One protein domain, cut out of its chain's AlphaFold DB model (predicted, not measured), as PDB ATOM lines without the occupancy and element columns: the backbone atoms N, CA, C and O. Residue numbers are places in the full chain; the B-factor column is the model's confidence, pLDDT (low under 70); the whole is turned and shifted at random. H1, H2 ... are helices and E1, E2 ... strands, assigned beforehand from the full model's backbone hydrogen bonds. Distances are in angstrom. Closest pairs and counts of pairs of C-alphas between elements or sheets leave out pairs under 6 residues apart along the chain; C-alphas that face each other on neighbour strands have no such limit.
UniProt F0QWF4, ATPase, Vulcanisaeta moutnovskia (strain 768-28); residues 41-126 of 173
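This is residues 41 to 126 of the 173 residues of the protein "ATPase" of Vulcanisaeta moutnovskia (strain 768-28) (UniProt F0QWF4). A two-strand parallel ribbon, E1 and E2, makes a wall, with H1 and H3 side by side near its starting end and H2 and H4 packed together near its other end. Residues 107 to 126 form a long closing stretch with no named element. The 86 printed residues, mixed in class, run H1 E1 H2 H3 E2 H4; they are compact, radius of gyration of the C-alphas 13.1 A, spanning 36 by 36 by 23 A.

H1, residues 41 to 51, begins at C-alpha 41 (-16.865, -51.354, 10.179) and is 15.5 A long. E1 is 55 to 59, 13.0 A; H2 62 to 68, 11.0 A; H3 76 to 86, 15.1 A; E2 90 to 94, 13.0 A. H4, 99 to 106, 10.6 A, ends at C-alpha 106 (-28.796, -38.491, 13.689).

H1 touches H3, closest C-alphas Val 42 and Ile 79, 6.6 A, at a shallow tilt of 29 degrees, the same way. E1 and E2 are parallel, at 17 degrees, with N 57 and O 91 within hydrogen-bond range at 2.8 A. With E1, H2, H3 and E2 they make a strand-helix-strand unit, parallel strands joined through helices, its crossover right-handed. H2 touches H4, closest C-alphas Gln 63 and Leu 102, 4.6 A, at a steep tilt of 47 degrees. In H1, H3 and H4 every O i to N i+4 pair is within hydrogen-bond range; in H2 0 of 3 are, against 4 of 4 O i to N i+3 pairs.

The C-alphas of Asn 51 and Thr 126, the two farthest apart, are 37.1 A apart. The printed part has no cut, and no link between named elements is long. Residues 69 to 74 have pLDDT under 70.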
ATOM      1  N   LEU A  41     -16.325 -52.026  11.366       80.38
ATOM      2  CA  LEU A  41     -16.865 -51.354  10.179       80.38
ATOM      3  C   LEU A  41     -15.968 -50.188   9.716       80.38
ATOM      4  O   LEU A  41     -15.795 -49.985   8.521       80.38
ATOM      5  N   VAL A  42     -15.328 -49.471  10.644       84.56
ATOM      6  CA  VAL A  42     -14.374 -48.396  10.324       84.56
ATOM      7  C   VAL A  42     -13.153 -48.914   9.552       84.56
ATOM      8  O   VAL A  42     -12.719 -48.269   8.597       84.56
ATOM      9  N   ASP A  43     -12.615 -50.081   9.906       85.06
ATOM     10  CA  ASP A  43     -11.476 -50.679   9.196       85.06
ATOM     11  C   ASP A  43     -11.868 -51.102   7.780       85.06
ATOM     12  O   ASP A  43     -11.116 -50.883   6.826       85.06
ATOM     13  N   LEU A  44     -13.085 -51.634   7.627       84.06
ATOM     14  CA  LEU A  44     -13.652 -51.963   6.324       84.06
ATOM     15  C   LEU A  44     -13.811 -50.725   5.439       84.06
ATOM     16  O   LEU A  44     -13.377 -50.738   4.287       84.06
ATOM     17  N   LEU A  45     -14.376 -49.646   5.978       88.00
ATOM     18  CA  LEU A  45     -14.550 -48.388   5.251       88.00
ATOM     19  C   LEU A  45     -13.207 -47.780   4.841       88.00
ATOM     20  O   LEU A  45     -13.059 -47.347   3.700       88.00
ATOM     21  N   ASN A  46     -12.205 -47.822   5.719       89.88
ATOM     22  CA  ASN A  46     -10.841 -47.393   5.408       89.88
ATOM     23  C   ASN A  46     -10.207 -48.223   4.287       89.88
ATOM     24  O   ASN A  46      -9.602 -47.673   3.365       89.88
ATOM     25  N   ALA A  47     -10.320 -49.549   4.355       86.75
ATOM     26  CA  ALA A  47      -9.762 -50.431   3.336       86.75
ATOM     27  C   ALA A  47     -10.445 -50.217   1.978       86.75
ATOM     28  O   ALA A  47      -9.757 -50.114   0.963       86.75
ATOM     29  N   LEU A  48     -11.775 -50.097   1.961       86.31
ATOM     30  CA  LEU A  48     -12.536 -49.770   0.757       86.31
ATOM     31  C   LEU A  48     -12.087 -48.416   0.198       86.31
ATOM     32  O   LEU A  48     -11.702 -48.340  -0.968       86.31
ATOM     33  N   SER A  49     -12.077 -47.375   1.034       90.50
ATOM     34  CA  SER A  49     -11.699 -46.007   0.661       90.50
ATOM     35  C   SER A  49     -10.301 -45.935   0.038       90.50
ATOM     36  O   SER A  49     -10.114 -45.243  -0.957       90.50
ATOM     37  N   LYS A  50      -9.328 -46.707   0.534       89.50
ATOM     38  CA  LYS A  50      -7.967 -46.748  -0.033       89.50
ATOM     39  C   LYS A  50      -7.864 -47.465  -1.381       89.50
ATOM     40  O   LYS A  50      -6.930 -47.200  -2.132       89.50
ATOM     41  N   ASN A  51      -8.761 -48.406  -1.669       85.31
ATOM     42  CA  ASN A  51      -8.666 -49.279  -2.846       85.31
ATOM     43  C   ASN A  51      -9.652 -48.913  -3.965       85.31
ATOM     44  O   ASN A  51      -9.533 -49.430  -5.078       85.31
ATOM     45  N   LEU A  52     -10.626 -48.046  -3.690       85.12
ATOM     46  CA  LEU A  52     -11.667 -47.645  -4.629       85.12
ATOM     47  C   LEU A  52     -11.635 -46.137  -4.865       85.12
ATOM     48  O   LEU A  52     -11.380 -45.353  -3.961       85.12
ATOM     49  N   TYR A  53     -11.929 -45.725  -6.097       89.88
ATOM     50  CA  TYR A  53     -11.945 -44.305  -6.455       89.88
ATOM     51  C   TYR A  53     -13.097 -43.553  -5.778       89.88
ATOM     52  O   TYR A  53     -12.903 -42.445  -5.292       89.88
ATOM     53  N   GLN A  54     -14.281 -44.164  -5.722       92.62
ATOM     54  CA  GLN A  54     -15.478 -43.599  -5.110       92.62
ATOM     55  C   GLN A  54     -16.359 -44.723  -4.569       92.62
ATOM     56  O   GLN A  54     -16.485 -45.775  -5.199       92.62
ATOM     57  N   ILE A  55     -16.967 -44.490  -3.410       93.69
ATOM     58  CA  ILE A  55     -17.867 -45.426  -2.740       93.69
ATOM     59  C   ILE A  55     -19.149 -44.685  -2.393       93.69
ATOM     60  O   ILE A  55     -19.101 -43.588  -1.837       93.69
ATOM     61  N   VAL A  56     -20.290 -45.300  -2.693       95.06
ATOM     62  CA  VAL A  56     -21.602 -44.825  -2.255       95.06
ATOM     63  C   VAL A  56     -22.219 -45.898  -1.374       95.06
ATOM     64  O   VAL A  56     -22.332 -47.051  -1.783       95.06
ATOM     65  N   ILE A  57     -22.596 -45.514  -0.160       94.12
ATOM     66  CA  ILE A  57     -23.287 -46.366   0.805       94.12
ATOM     67  C   ILE A  57     -24.694 -45.809   0.946       94.12
ATOM     68  O   ILE A  57     -24.864 -44.720   1.482       94.12
ATOM     69  N   ALA A  58     -25.688 -46.543   0.455       95.94
ATOM     70  CA  ALA A  58     -27.091 -46.193   0.621       95.94
ATOM     71  C   ALA A  58     -27.705 -47.068   1.716       95.94
ATOM     72  O   ALA A  58     -27.605 -48.294   1.650       95.94
ATOM     73  N   ILE A  59     -28.306 -46.438   2.722       93.81
ATOM     74  CA  ILE A  59     -28.992 -47.119   3.820       93.81
ATOM     75  C   ILE A  59     -30.461 -46.722   3.772       93.81
ATOM     76  O   ILE A  59     -30.806 -45.557   3.985       93.81
ATOM     77  N   ASP A  60     -31.302 -47.712   3.490       94.88
ATOM     78  CA  ASP A  60     -32.741 -47.519   3.427       94.88
ATOM     79  C   ASP A  60     -33.372 -47.587   4.825       94.88
ATOM     80  O   ASP A  60     -32.912 -48.358   5.671       94.88
ATOM     81  N   GLU A  61     -34.394 -46.768   5.076       93.31
ATOM     82  CA  GLU A  61     -35.116 -46.672   6.356       93.31
ATOM     83  C   GLU A  61     -34.178 -46.584   7.572       93.31
ATOM     84  O   GLU A  61     -34.308 -47.281   8.590       93.31
ATOM     85  N   THR A  62     -33.191 -45.692   7.458       92.44
ATOM     86  CA  THR A  62     -32.074 -45.554   8.401       92.44
ATOM     87  C   THR A  62     -32.546 -45.341   9.838       92.44
ATOM     88  O   THR A  62     -31.879 -45.750  10.791       92.44
ATOM     89  N   GLN A  63     -33.717 -44.739  10.029       89.25
ATOM     90  CA  GLN A  63     -34.282 -44.490  11.345       89.25
ATOM     91  C   GLN A  63     -34.517 -45.779  12.160       89.25
ATOM     92  O   GLN A  63     -34.461 -45.731  13.389       89.25
ATOM     93  N   ILE A  64     -34.693 -46.943  11.522       87.31
ATOM     94  CA  ILE A  64     -34.807 -48.249  12.203       87.31
ATOM     95  C   ILE A  64     -33.532 -48.563  13.003       87.31
ATOM     96  O   ILE A  64     -33.590 -49.119  14.105       87.31
ATOM     97  N   LEU A  65     -32.371 -48.118  12.512       85.12
ATOM     98  CA  LEU A  65     -31.071 -48.351  13.144       85.12
ATOM     99  C   LEU A  65     -30.923 -47.645  14.498       85.12
ATOM    100  O   LEU A  65     -30.022 -47.990  15.265       85.12
ATOM    101  N   ARG A  66     -31.843 -46.739  14.869       80.25
ATOM    102  CA  ARG A  66     -31.916 -46.183  16.231       80.25
ATOM    103  C   ARG A  66     -32.020 -47.271  17.299       80.25
ATOM    104  O   ARG A  66     -31.511 -47.081  18.396       80.25
ATOM    105  N   MET A  67     -32.656 -48.404  16.984       77.94
ATOM    106  CA  MET A  67     -32.838 -49.518  17.922       77.94
ATOM    107  C   MET A  67     -31.510 -50.180  18.307       77.94
ATOM    108  O   MET A  67     -31.447 -50.935  19.274       77.94
ATOM    109  N   LEU A  68     -30.440 -49.897  17.560       71.19
ATOM    110  CA  LEU A  68     -29.093 -50.373  17.849       71.19
ATOM    111  C   LEU A  68     -28.348 -49.464  18.844       71.19
ATOM    112  O   LEU A  68     -27.368 -49.916  19.438       71.19
ATOM    113  N   LYS A  69     -28.808 -48.221  19.081       64.38
ATOM    114  CA  LYS A  69     -28.217 -47.316  20.084       64.38
ATOM    115  C   LYS A  69     -28.542 -47.795  21.508       64.38
ATOM    116  O   LYS A  69     -29.679 -48.131  21.816       64.38
ATOM    117  N   GLY A  70     -27.543 -47.777  22.397       56.16
ATOM    118  CA  GLY A  70     -27.728 -47.918  23.853       56.16
ATOM    119  C   GLY A  70     -27.534 -49.318  24.457       56.16
ATOM    120  O   GLY A  70     -27.350 -49.418  25.664       56.16
ATOM    121  N   PHE A  71     -27.472 -50.392  23.664       52.44
ATOM    122  CA  PHE A  71     -27.292 -51.772  24.168       52.44
ATOM    123  C   PHE A  71     -25.824 -52.249  24.207       52.44
ATOM    124  O   PHE A  71     -25.546 -53.420  23.959       52.44
ATOM    125  N   GLY A  72     -24.860 -51.348  24.434       51.19
ATOM    126  CA  GLY A  72     -23.425 -51.671  24.311       51.19
ATOM    127  C   GLY A  72     -22.987 -51.996  22.872       51.19
ATOM    128  O   GLY A  72     -21.938 -52.597  22.658       51.19
ATOM    129  N   LYS A  73     -23.810 -51.621  21.884       58.56
ATOM    130  CA  LYS A  73     -23.603 -51.849  20.452       58.56
ATOM    131  C   LYS A  73     -23.170 -50.567  19.744       58.56
ATOM    132  O   LYS A  73     -23.410 -49.461  20.220       58.56
ATOM    133  N   VAL A  74     -22.516 -50.785  18.605       64.31
ATOM    134  CA  VAL A  74     -21.960 -49.813  17.659       64.31
ATOM    135  C   VAL A  74     -22.801 -48.539  17.554       64.31
ATOM    136  O   VAL A  74     -23.952 -48.575  17.117       64.31
ATOM    137  N   ASP A  75     -22.201 -47.399  17.895       79.12
ATOM    138  CA  ASP A  75     -22.804 -46.097  17.635       79.12
ATOM    139  C   ASP A  75     -22.593 -45.723  16.165       79.12
ATOM    140  O   ASP A  75     -21.562 -45.174  15.770       79.12
ATOM    141  N   LEU A  76     -23.591 -46.029  15.335       85.12
ATOM    142  CA  LEU A  76     -23.540 -45.718  13.910       85.12
ATOM    143  C   LEU A  76     -23.340 -44.217  13.655       85.12
ATOM    144  O   LEU A  76     -22.692 -43.862  12.677       85.12
ATOM    145  N   THR A  77     -23.807 -43.331  14.545       88.31
ATOM    146  CA  THR A  77     -23.580 -41.888  14.367       88.31
ATOM    147  C   THR A  77     -22.109 -41.505  14.507       88.31
ATOM    148  O   THR A  77     -21.649 -40.618  13.789       88.31
ATOM    149  N   GLN A  78     -21.328 -42.228  15.314       89.00
ATOM    150  CA  GLN A  78     -19.871 -42.052  15.366       89.00
ATOM    151  C   GLN A  78     -19.188 -42.555  14.094       89.00
ATOM    152  O   GLN A  78     -18.265 -41.912  13.602       89.00
ATOM    153  N   ILE A  79     -19.660 -43.661  13.517       89.81
ATOM    154  CA  ILE A  79     -19.119 -44.185  12.252       89.81
ATOM    155  C   ILE A  79     -19.418 -43.234  11.094       89.81
ATOM    156  O   ILE A  79     -18.532 -42.954  10.288       89.81
ATOM    157  N   LEU A  80     -20.645 -42.715  11.019       92.62
ATOM    158  CA  LEU A  80     -21.030 -41.704  10.033       92.62
ATOM    159  C   LEU A  80     -20.169 -40.447  10.181       92.62
ATOM    160  O   LEU A  80     -19.664 -39.940   9.185       92.62
ATOM    161  N   THR A  81     -19.929 -40.007  11.418       93.56
ATOM    162  CA  THR A  81     -19.048 -38.868  11.720       93.56
ATOM    163  C   THR A  81     -17.617 -39.123  11.255       93.56
ATOM    164  O   THR A  81     -17.054 -38.318  10.523       93.56
ATOM    165  N   TYR A  82     -17.043 -40.278  11.602       94.25
ATOM    166  CA  TYR A  82     -15.709 -40.659  11.146       94.25
ATOM    167  C   TYR A  82     -15.621 -40.690   9.617       94.25
ATOM    168  O   TYR A  82     -14.664 -40.175   9.043       94.25
ATOM    169  N   THR A  83     -16.624 -41.273   8.960       94.81
ATOM    170  CA  THR A  83     -16.693 -41.363   7.496       94.81
ATOM    171  C   THR A  83     -16.727 -39.975   6.869       94.81
ATOM    172  O   THR A  83     -15.951 -39.708   5.956       94.81
ATOM    173  N   TYR A  84     -17.571 -39.087   7.397       94.94
ATOM    174  CA  TYR A  84     -17.691 -37.702   6.949       94.94
ATOM    175  C   TYR A  84     -16.365 -36.943   7.071       94.94
ATOM    176  O   TYR A  84     -15.943 -36.284   6.125       94.94
ATOM    177  N   ASP A  85     -15.694 -37.070   8.218       95.12
ATOM    178  CA  ASP A  85     -14.496 -36.290   8.530       95.12
ATOM    179  C   ASP A  85     -13.231 -36.824   7.830       95.12
ATOM    180  O   ASP A  85     -12.317 -36.053   7.544       95.12
ATOM    181  N   ASN A  86     -13.149 -38.138   7.569       95.69
ATOM    182  CA  ASN A  86     -11.892 -38.790   7.174       95.69
ATOM    183  C   ASN A  86     -11.910 -39.420   5.775       95.69
ATOM    184  O   ASN A  86     -10.844 -39.622   5.195       95.69
ATOM    185  N   LEU A  87     -13.078 -39.766   5.223       96.19
ATOM    186  CA  LEU A  87     -13.183 -40.581   4.008       96.19
ATOM    187  C   LEU A  87     -13.823 -39.788   2.861       96.19
ATOM    188  O   LEU A  87     -14.977 -39.998   2.496       96.19
ATOM    189  N   SER A  88     -13.053 -38.887   2.247       94.56
ATOM    190  CA  SER A  88     -13.545 -37.930   1.238       94.56
ATOM    191  C   SER A  88     -14.150 -38.564  -0.023       94.56
ATOM    192  O   SER A  88     -14.948 -37.928  -0.716       94.56
ATOM    193  N   ASN A  89     -13.779 -39.806  -0.336       95.50
ATOM    194  CA  ASN A  89     -14.306 -40.576  -1.463       95.50
ATOM    195  C   ASN A  89     -15.475 -41.503  -1.091       95.50
ATOM    196  O   ASN A  89     -15.972 -42.222  -1.961       95.50
ATOM    197  N   VAL A  90     -15.924 -41.489   0.167       96.31
ATOM    198  CA  VAL A  90     -17.104 -42.221   0.631       96.31
ATOM    199  C   VAL A  90     -18.269 -41.248   0.772       96.31
ATOM    200  O   VAL A  90     -18.205 -40.264   1.504       96.31
ATOM    201  N   LYS A  91     -19.360 -41.523   0.060       95.62
ATOM    202  CA  LYS A  91     -20.631 -40.807   0.178       95.62
ATOM    203  C   LYS A  91     -21.649 -41.713   0.842       95.62
ATOM    204  O   LYS A  91     -21.785 -42.872   0.456       95.62
ATOM    205  N   VAL A  92     -22.358 -41.182   1.828       95.69
ATOM    206  CA  VAL A  92     -23.422 -41.907   2.518       95.69
ATOM    207  C   VAL A  92     -24.751 -41.250   2.180       95.69
ATOM    208  O   VAL A  92     -24.899 -40.045   2.349       95.69
ATOM    209  N   ILE A  93     -25.691 -42.049   1.688       97.19
ATOM    210  CA  ILE A  93     -27.069 -41.657   1.412       97.19
ATOM    211  C   ILE A  93     -27.937 -42.375   2.436       97.19
ATOM    212  O   ILE A  93     -27.885 -43.599   2.552       97.19
ATOM    213  N   LEU A  94     -28.717 -41.609   3.187       95.81
ATOM    214  CA  LEU A  94     -29.637 -42.125   4.190       95.81
ATOM    215  C   LEU A  94     -31.049 -41.773   3.741       95.81
ATOM    216  O   LEU A  94     -31.318 -40.609   3.446       95.81
ATOM    217  N   THR A  95     -31.936 -42.756   3.690       96.00
ATOM    218  CA  THR A  95     -33.366 -42.514   3.473       96.00
ATOM    219  C   THR A  95     -34.122 -42.713   4.788       96.00
ATOM    220  O   THR A  95     -33.629 -43.355   5.727       96.00
ATOM    221  N   GLY A  96     -35.331 -42.162   4.851       94.50
ATOM    222  CA  GLY A  96     -36.273 -42.463   5.916       94.50
ATOM    223  C   GLY A  96     -37.650 -41.902   5.609       94.50
ATOM    224  O   GLY A  96     -37.789 -40.714   5.319       94.50
ATOM    225  N   SER A  97     -38.668 -42.753   5.698       91.81
ATOM    226  CA  SER A  97     -40.071 -42.338   5.586       91.81
ATOM    227  C   SER A  97     -40.536 -41.526   6.802       91.81
ATOM    228  O   SER A  97     -41.426 -40.684   6.695       91.81
ATOM    229  N   GLU A  98     -39.888 -41.711   7.956       93.31
ATOM    230  CA  GLU A  98     -40.174 -40.985   9.194       93.31
ATOM    231  C   GLU A  98     -39.095 -39.920   9.474       93.31
ATOM    232  O   GLU A  98     -38.181 -40.124  10.278       93.31
ATOM    233  N   VAL A  99     -39.197 -38.762   8.810       91.38
ATOM    234  CA  VAL A  99     -38.171 -37.694   8.816       91.38
ATOM    235  C   VAL A  99     -37.775 -37.247  10.227       91.38
ATOM    236  O   VAL A  99     -36.593 -37.254  10.563       91.38
ATOM    237  N   GLY A 100     -38.740 -36.934  11.099       91.38
ATOM    238  CA  GLY A 100     -38.437 -36.485  12.468       91.38
ATOM    239  C   GLY A 100     -37.703 -37.547  13.293       91.38
ATOM    240  O   GLY A 100     -36.825 -37.252  14.104       91.38
ATOM    241  N   LEU A 101     -38.004 -38.815  13.028       92.75
ATOM    242  CA  LEU A 101     -37.336 -39.945  13.643       92.75
ATOM    243  C   LEU A 101     -35.919 -40.155  13.087       92.75
ATOM    244  O   LEU A 101     -35.026 -40.530  13.850       92.75
ATOM    245  N   LEU A 102     -35.693 -39.932  11.793       92.94
ATOM    246  CA  LEU A 102     -34.356 -39.940  11.201       92.94
ATOM    247  C   LEU A 102     -33.499 -38.800  11.773       92.94
ATOM    248  O   LEU A 102     -32.392 -39.044  12.256       92.94
ATOM    249  N   HIS A 103     -34.036 -37.580  11.810       92.50
ATOM    250  CA  HIS A 103     -33.378 -36.404  12.388       92.50
ATOM    251  C   HIS A 103     -33.016 -36.627  13.861       92.50
ATOM    252  O   HIS A 103     -31.879 -36.377  14.267       92.50
ATOM    253  N   GLY A 104     -33.939 -37.189  14.650       90.75
ATOM    254  CA  GLY A 104     -33.695 -37.552  16.046       90.75
ATOM    255  C   GLY A 104     -32.624 -38.636  16.216       90.75
ATOM    256  O   GLY A 104     -31.800 -38.556  17.127       90.75
ATOM    257  N   PHE A 105     -32.578 -39.629  15.321       90.38
ATOM    258  CA  PHE A 105     -31.532 -40.656  15.322       90.38
ATOM    259  C   PHE A 105     -30.138 -40.067  15.054       90.38
ATOM    260  O   PHE A 105     -29.184 -40.395  15.775       90.38
ATOM    261  N   LEU A 106     -30.032 -39.190  14.052       91.88
ATOM    262  CA  LEU A 106     -28.796 -38.491  13.689       91.88
ATOM    263  C   LEU A 106     -28.409 -37.418  14.720       91.88
ATOM    264  O   LEU A 106     -27.233 -37.084  14.863       91.88
ATOM    265  N   GLY A 107     -29.381 -36.911  15.480       91.88
ATOM    266  CA  GLY A 107     -29.177 -35.901  16.512       91.88
ATOM    267  C   GLY A 107     -28.719 -34.561  15.941       91.88
ATOM    268  O   GLY A 107     -27.879 -33.912  16.557       91.88
ATOM    269  N   LEU A 108     -29.233 -34.165  14.774       89.81
ATOM    270  CA  LEU A 108     -28.768 -32.973  14.046       89.81
ATOM    271  C   LEU A 108     -28.956 -31.669  14.833       89.81
ATOM    272  O   LEU A 108     -28.158 -30.748  14.693       89.81
ATOM    273  N   GLU A 109     -29.949 -31.626  15.720       89.38
ATOM    274  CA  GLU A 109     -30.241 -30.474  16.582       89.38
ATOM    275  C   GLU A 109     -29.658 -30.603  18.002       89.38
ATOM    276  O   GLU A 109     -29.814 -29.702  18.822       89.38
ATOM    277  N   ASN A 110     -28.982 -31.712  18.323       91.44
ATOM    278  CA  ASN A 110     -28.438 -31.964  19.658       91.44
ATOM    279  C   ASN A 110     -26.939 -31.624  19.713       91.44
ATOM    280  O   ASN A 110     -26.157 -32.394  19.161       91.44
ATOM    281  N   PRO A 111     -26.497 -30.595  20.465       92.44
ATOM    282  CA  PRO A 111     -25.083 -30.211  20.567       92.44
ATOM    283  C   PRO A 111     -24.133 -31.305  21.068       92.44
ATOM    284  O   PRO A 111     -22.923 -31.209  20.883       92.44
ATOM    285  N   LYS A 112     -24.661 -32.340  21.733       90.00
ATOM    286  CA  LYS A 112     -23.886 -33.499  22.194       90.00
ATOM    287  C   LYS A 112     -23.784 -34.610  21.142       90.00
ATOM    288  O   LYS A 112     -23.093 -35.597  21.385       90.00
ATOM    289  N   SER A 113     -24.501 -34.504  20.020       91.06
ATOM    290  CA  SER A 113     -24.468 -35.503  18.953       91.06
ATOM    291  C   SER A 113     -23.165 -35.403  18.160       91.06
ATOM    292  O   SER A 113     -22.770 -34.295  17.793       91.06
ATOM    293  N   PRO A 114     -22.528 -36.534  17.803       90.56
ATOM    294  CA  PRO A 114     -21.352 -36.544  16.940       90.56
ATOM    295  C   PRO A 114     -21.554 -35.815  15.611       90.56
ATOM    296  O   PRO A 114     -20.629 -35.168  15.143       90.56
ATOM    297  N   LEU A 115     -22.758 -35.875  15.031       92.50
ATOM    298  CA  LEU A 115     -23.079 -35.253  13.741       92.50
ATOM    299  C   LEU A 115     -23.539 -33.790  13.854       92.50
ATOM    300  O   LEU A 115     -23.797 -33.158  12.831       92.50
ATOM    301  N   TYR A 116     -23.632 -33.236  15.064       93.31
ATOM    302  CA  TYR A 116     -24.075 -31.858  15.260       93.31
ATOM    303  C   TYR A 116     -23.179 -30.859  14.517       93.31
ATOM    304  O   TYR A 116     -21.951 -30.971  14.538       93.31
ATOM    305  N   GLY A 117     -23.804 -29.882  13.855       92.06
ATOM    306  CA  GLY A 117     -23.116 -28.815  13.123       92.06
ATOM    307  C   GLY A 117     -22.442 -29.238  11.812       92.06
ATOM    308  O   GLY A 117     -21.881 -28.382  11.130       92.06
ATOM    309  N   ARG A 118     -22.492 -30.521  11.428       93.69
ATOM    310  CA  ARG A 118     -22.001 -30.974  10.117       93.69
ATOM    311  C   ARG A 118     -23.061 -30.735   9.053       93.69
ATOM    312  O   ARG A 118     -24.235 -31.022   9.259       93.69
ATOM    313  N   PHE A 119     -22.628 -30.222   7.905       93.12
ATOM    314  CA  PHE A 119     -23.520 -29.974   6.779       93.12
ATOM    315  C   PHE A 119     -23.965 -31.300   6.157       93.12
ATOM    316  O   PHE A 119     -23.120 -32.102   5.748       93.12
ATOM    317  N   ILE A 120     -25.279 -31.496   6.064       92.12
ATOM    318  CA  ILE A 120     -25.927 -32.634   5.412       92.12
ATOM    319  C   ILE A 120     -26.852 -32.068   4.341       92.12
ATOM    320  O   ILE A 120     -27.631 -31.156   4.605       92.12
ATOM    321  N   GLU A 121     -26.750 -32.611   3.133       94.31
ATOM    322  CA  GLU A 121     -27.681 -32.298   2.057       94.31
ATOM    323  C   GLU A 121     -28.962 -33.114   2.256       94.31
ATOM    324  O   GLU A 121     -28.918 -34.346   2.295       94.31
ATOM    325  N   GLU A 122     -30.093 -32.428   2.415       94.06
ATOM    326  CA  GLU A 122     -31.405 -33.052   2.577       94.06
ATOM    327  C   GLU A 122     -32.214 -32.900   1.288       94.06
ATOM    328  O   GLU A 122     -32.455 -31.792   0.808       94.06
ATOM    329  N   LEU A 123     -32.636 -34.035   0.728       95.56
ATOM    330  CA  LEU A 123     -33.518 -34.096  -0.429       95.56
ATOM    331  C   LEU A 123     -34.882 -34.625   0.013       95.56
ATOM    332  O   LEU A 123     -35.030 -35.809   0.314       95.56
ATOM    333  N   THR A 124     -35.890 -33.757   0.016       94.25
ATOM    334  CA  THR A 124     -37.269 -34.145   0.328       94.25
ATOM    335  C   THR A 124     -37.994 -34.588  -0.939       94.25
ATOM    336  O   THR A 124     -38.151 -33.810  -1.880       94.25
ATOM    337  N   ILE A 125     -38.476 -35.833  -0.955       93.38
ATOM    338  CA  ILE A 125     -39.349 -36.341  -2.018       93.38
ATOM    339  C   ILE A 125     -40.797 -36.072  -1.611       93.38
ATOM    340  O   ILE A 125     -41.272 -36.595  -0.604       93.38
ATOM    341  N   THR A 126     -41.500 -35.256  -2.390       93.94
ATOM    342  CA  THR A 126     -42.921 -34.955  -2.179       93.94
ATOM    343  C   THR A 126     -43.808 -35.835  -3.063       93.94
ATOM    344  O   THR A 126     -43.335 -36.335  -4.090       93.94
TER     345      THR A 126